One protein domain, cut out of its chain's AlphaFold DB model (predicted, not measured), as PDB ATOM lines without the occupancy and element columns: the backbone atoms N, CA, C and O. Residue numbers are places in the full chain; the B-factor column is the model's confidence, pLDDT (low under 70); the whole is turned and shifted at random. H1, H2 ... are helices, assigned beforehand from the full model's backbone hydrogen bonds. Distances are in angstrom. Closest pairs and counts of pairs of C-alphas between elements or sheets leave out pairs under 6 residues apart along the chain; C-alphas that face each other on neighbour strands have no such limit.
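This is residues 89 to 129 of the 129 residues of the protein "Os11g0141550 protein" of Oryza sativa subsp. japonica (UniProt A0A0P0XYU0). Two straight helices, H1 and then the longer H2, meet near their ends and make an open L, and a tail of residues 122 to 129 follows H2. The printed part has 41 residues with two named helices, H1 then H2, and no named strand; the class is all helix. It is extended, with a radius of gyration of the C-alphas of 15.4 A, and flat, spanning 42 by 25 by 9 A.

H1, residues 90 to 103, and H2, residues 105 to 121, are joined by a tight link of one residue, Asn 104. They are close but not clearly touching, with 2 pairs of C-alphas within 8 A. Their closest C-alphas, those of Phe 101 and Leu 107, are 5.7 A apart. Their lines are about perpendicular, at 84 degrees. In H1 and H2 every O i to N i+4 pair is within hydrogen-bond range.

H1 begins at C-alpha 90 (225.447, 92.531, 233.947) and measures 19.9 A from first to last C-alpha. H2 measures 24.2 A and ends at C-alpha 121 (202.159, 72.261, 218.118).

The two C-alphas farthest apart, those of Glu 89 and Asp 124, are 43.5 A apart. Residues 89 to 96 and 110 to 129 stand free. The printed part has no cut, and its mean pLDDT is 92.5; residue 129, the chain's last, is under 70.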
ATOM      1  N   GLU A  89     228.509  96.120 232.759       86.56
ATOM      2  CA  GLU A  89     228.020  95.399 233.922       86.56
ATOM      3  C   GLU A  89     226.754  94.599 233.569       86.56
ATOM      4  O   GLU A  89     225.866  95.051 232.833       86.56
ATOM      5  N   LYS A  90     226.622  93.400 234.150       87.90
ATOM      6  CA  LYS A  90     225.447  92.531 233.947       87.90
ATOM      7  C   LYS A  90     224.128  93.242 234.290       87.90
ATOM      8  O   LYS A  90     223.103  92.973 233.660       87.90
ATOM      9  N   SER A  91     224.158  94.141 235.275       91.52
ATOM     10  CA  SER A  91     223.058  95.032 235.674       91.52
ATOM     11  C   SER A  91     222.608  95.924 234.511       91.52
ATOM     12  O   SER A  91     221.426  95.925 234.160       91.52
ATOM     13  N   THR A  92     223.550  96.609 233.862       91.02
ATOM     14  CA  THR A  92     223.315  97.496 232.715       91.02
ATOM     15  C   THR A  92     222.744  96.733 231.525       91.02
ATOM     16  O   THR A  92     221.749  97.163 230.942       91.02
ATOM     17  N   LEU A  93     223.281  95.548 231.212       90.17
ATOM     18  CA  LEU A  93     222.737  94.700 230.143       90.17
ATOM     19  C   LEU A  93     221.297  94.257 230.427       90.17
ATOM     20  O   LEU A  93     220.451  94.271 229.531       90.17
ATOM     21  N   ARG A  94     220.992  93.877 231.675       92.95
ATOM     22  CA  ARG A  94     219.624  93.517 232.075       92.95
ATOM     23  C   ARG A  94     218.678  94.710 231.928       92.95
ATOM     24  O   ARG A  94     217.591  94.539 231.377       92.95
ATOM     25  N   ALA A  95     219.086  95.894 232.378       95.28
ATOM     26  CA  ALA A  95     218.288  97.110 232.250       95.28
ATOM     27  C   ALA A  95     218.041  97.477 230.777       95.28
ATOM     28  O   ALA A  95     216.902  97.739 230.395       95.28
ATOM     29  N   ALA A  96     219.072  97.411 229.929       93.18
ATOM     30  CA  ALA A  96     218.956  97.668 228.496       93.18
ATOM     31  C   ALA A  96     217.967  96.706 227.817       93.18
ATOM     32  O   ALA A  96     217.083  97.151 227.087       93.18
ATOM     33  N   ARG A  97     218.045  95.400 228.114       93.35
ATOM     34  CA  ARG A  97     217.103  94.393 227.589       93.35
ATOM     35  C   ARG A  97     215.669  94.642 228.047       93.35
ATOM     36  O   ARG A  97     214.751  94.561 227.235       93.35
ATOM     37  N   HIS A  98     215.475  94.962 229.326       95.72
ATOM     38  CA  HIS A  98     214.151  95.273 229.862       95.72
ATOM     39  C   HIS A  98     213.551  96.518 229.194       95.72
ATOM     40  O   HIS A  98     212.395  96.500 228.777       95.72
ATOM     41  N   ASN A  99     214.351  97.573 229.029       96.54
ATOM     42  CA  ASN A  99     213.919  98.785 228.342       96.54
ATOM     43  C   ASN A  99     213.612  98.524 226.868       96.54
ATOM     44  O   ASN A  99     212.592  98.998 226.381       96.54
ATOM     45  N   PHE A 100     214.430  97.736 226.169       95.71
ATOM     46  CA  PHE A 100     214.165  97.374 224.778       95.71
ATOM     47  C   PHE A 100     212.838  96.615 224.632       95.71
ATOM     48  O   PHE A 100     212.028  96.981 223.788       95.71
ATOM     49  N   PHE A 101     212.562  95.640 225.507       95.83
ATOM     50  CA  PHE A 101     211.273  94.938 225.540       95.83
ATOM     51  C   PHE A 101     210.091  95.880 225.819       95.83
ATOM     52  O   PHE A 101     209.035  95.751 225.209       95.83
ATOM     53  N   LYS A 102     210.258  96.830 226.746       96.50
ATOM     54  CA  LYS A 102     209.185  97.747 227.154       96.50
ATOM     55  C   LYS A 102     208.894  98.832 226.114       96.50
ATOM     56  O   LYS A 102     207.751  99.260 225.989       96.50
ATOM     57  N   LEU A 103     209.922  99.316 225.421       96.54
ATOM     58  CA  LEU A 103     209.826 100.449 224.498       96.54
ATOM     59  C   LEU A 103     209.533 100.028 223.057       96.54
ATOM     60  O   LEU A 103     209.121 100.869 222.261       96.54
ATOM     61  N   ASN A 104     209.773  98.765 222.701       94.69
ATOM     62  CA  ASN A 104     209.689  98.308 221.327       94.69
ATOM     63  C   ASN A 104     208.820  97.035 221.190       94.69
ATOM     64  O   ASN A 104     209.025  96.073 221.932       94.69
ATOM     65  N   PRO A 105     207.884  96.984 220.219       95.89
ATOM     66  CA  PRO A 105     206.980  95.849 220.051       95.89
ATOM     67  C   PRO A 105     207.627  94.595 219.447       95.89
ATOM     68  O   PRO A 105     207.003  93.541 219.447       95.89
ATOM     69  N   TYR A 106     208.846  94.654 218.906       95.55
ATOM     70  CA  TYR A 106     209.435  93.524 218.181       95.55
ATOM     71  C   TYR A 106     209.591  92.283 219.068       95.55
ATOM     72  O   TYR A 106     209.260  91.179 218.636       95.55
ATOM     73  N   LEU A 107     210.045  92.450 220.317       95.15
ATOM     74  CA  LEU A 107     210.205  91.313 221.226       95.15
ATOM     75  C   LEU A 107     208.865  90.772 221.725       95.15
ATOM     76  O   LEU A 107     208.688  89.560 221.758       95.15
ATOM     77  N   SER A 108     207.928  91.640 222.113       94.20
ATOM     78  CA  SER A 108     206.617  91.197 222.598       94.20
ATOM     79  C   SER A 108     205.826  90.487 221.500       94.20
ATOM     80  O   SER A 108     205.295  89.408 221.750       94.20
ATOM     81  N   THR A 109     205.833  91.020 220.275       97.29
ATOM     82  CA  THR A 109     205.253  90.353 219.105       97.29
ATOM     83  C   THR A 109     205.927  89.006 218.858       97.29
ATOM     84  O   THR A 109     205.232  88.003 218.743       97.29
ATOM     85  N   GLY A 110     207.265  88.953 218.859       97.30
ATOM     86  CA  GLY A 110     208.002  87.699 218.694       97.30
ATOM     87  C   GLY A 110     207.620  86.642 219.735       97.30
ATOM     88  O   GLY A 110     207.349  85.501 219.372       97.30
ATOM     89  N   PHE A 111     207.520  87.022 221.013       96.64
ATOM     90  CA  PHE A 111     207.093  86.102 222.069       96.64
ATOM     91  C   PHE A 111     205.666  85.596 221.874       96.64
ATOM     92  O   PHE A 111     205.436  84.402 222.027       96.64
ATOM     93  N   VAL A 112     204.714  86.466 221.530       97.67
ATOM     94  CA  VAL A 112     203.322  86.048 221.300       97.67
ATOM     95  C   VAL A 112     203.239  85.081 220.122       97.67
ATOM     96  O   VAL A 112     202.617  84.031 220.250       97.67
ATOM     97  N   THR A 113     203.899  85.391 219.004       98.35
ATOM     98  CA  THR A 113     203.878  84.536 217.810       98.35
ATOM     99  C   THR A 113     204.525  83.178 218.069       98.35
ATOM    100  O   THR A 113     203.959  82.153 217.698       98.35
ATOM    101  N   ILE A 114     205.684  83.148 218.735       98.38
ATOM    102  CA  ILE A 114     206.374  81.893 219.056       98.38
ATOM    103  C   ILE A 114     205.553  81.064 220.046       98.38
ATOM    104  O   ILE A 114     205.363  79.873 219.825       98.38
ATOM    105  N   ASN A 115     205.035  81.679 221.111       97.63
ATOM    106  CA  ASN A 115     204.247  80.957 222.107       97.63
ATOM    107  C   ASN A 115     202.950  80.405 221.514       97.63
ATOM    108  O   ASN A 115     202.565  79.295 221.865       97.63
ATOM    109  N   TRP A 116     202.308  81.138 220.599       98.25
ATOM    110  CA  TRP A 116     201.170  80.611 219.851       98.25
ATOM    111  C   TRP A 116     201.578  79.362 219.072       98.25
ATOM    112  O   TRP A 116     200.974  78.313 219.263       98.25
ATOM    113  N   ALA A 117     202.624  79.445 218.247       97.54
ATOM    114  CA  ALA A 117     203.072  78.308 217.447       97.54
ATOM    115  C   ALA A 117     203.436  77.086 218.312       97.54
ATOM    116  O   ALA A 117     203.136  75.956 217.939       97.54
ATOM    117  N   ILE A 118     204.041  77.306 219.486       97.11
ATOM    118  CA  ILE A 118     204.314  76.238 220.457       97.11
ATOM    119  C   ILE A 118     203.007  75.636 220.982       97.11
ATOM    120  O   ILE A 118     202.876  74.419 221.001       97.11
ATOM    121  N   MET A 119     202.043  76.460 221.395       96.08
ATOM    122  CA  MET A 119     200.758  75.971 221.904       96.08
ATOM    123  C   MET A 119     199.995  75.148 220.865       96.08
ATOM    124  O   MET A 119     199.456  74.104 221.210       96.08
ATOM    125  N   GLU A 120     199.983  75.594 219.609       95.97
ATOM    126  CA  GLU A 120     199.362  74.868 218.497       95.97
ATOM    127  C   GLU A 120     200.062  73.525 218.245       95.97
ATOM    128  O   GLU A 120     199.411  72.498 218.095       95.97
ATOM    129  N   ALA A 121     201.397  73.498 218.283       95.13
ATOM    130  CA  ALA A 121     202.159  72.261 218.118       95.13
ATOM    131  C   ALA A 121     202.001  71.276 219.293       95.13
ATOM    132  O   ALA A 121     202.227  70.081 219.122       95.13
ATOM    133  N   MET A 122     201.644  71.768 220.481       94.55
ATOM    134  CA  MET A 122     201.525  70.971 221.706       94.55
ATOM    135  C   MET A 122     200.090  70.529 222.025       94.55
ATOM    136  O   MET A 122     199.885  69.914 223.069       94.55
ATOM    137  N   GLU A 123     199.098  70.821 221.177       89.93
ATOM    138  CA  GLU A 123     197.677  70.610 221.503       89.93
ATOM    139  C   GLU A 123     197.346  69.147 221.880       89.93
ATOM    140  O   GLU A 123     196.588  68.912 222.822       89.93
ATOM    141  N   ASP A 124     197.995  68.174 221.232       87.38
ATOM    142  CA  ASP A 124     197.796  66.732 221.462       87.38
ATOM    143  C   ASP A 124     198.958  66.039 222.206       87.38
ATOM    144  O   ASP A 124     198.946  64.820 222.425       87.38
ATOM    145  N   GLU A 125     199.982  66.791 222.613       85.26
ATOM    146  CA  GLU A 125     201.149  66.248 223.311       85.26
ATOM    147  C   GLU A 125     200.800  65.918 224.771       85.26
ATOM    148  O   GLU A 125     200.569  66.789 225.614       85.26
ATOM    149  N   LYS A 126     200.795  64.623 225.112       80.97
ATOM    150  CA  LYS A 126     200.660  64.170 226.501       80.97
ATOM    151  C   LYS A 126     202.023  64.132 227.177       80.97
ATOM    152  O   LYS A 126     202.841  63.262 226.883       80.97
ATOM    153  N   VAL A 127     202.222  65.001 228.166       79.55
ATOM    154  CA  VAL A 127     203.360  64.896 229.086       79.55
ATOM    155  C   VAL A 127     203.153  63.657 229.959       79.55
ATOM    156  O   VAL A 127     202.285  63.635 230.833       79.55
ATOM    157  N   THR A 128     203.918  62.600 229.696       74.85
ATOM    158  CA  THR A 128     203.985  61.444 230.596       74.85
ATOM    159  C   THR A 128     204.948  61.791 231.727       74.85
ATOM    160  O   THR A 128     206.117  62.081 231.484       74.85
ATOM    161  N   VAL A 129     204.408  61.869 232.944       61.77
ATOM    162  CA  VAL A 129     205.137  62.175 234.188       61.77
ATOM    163  C   VAL A 129     205.644  60.886 234.816       61.77
ATOM    164  O   VAL A 129     204.863  59.907 234.819       61.77
TER     165      VAL A 129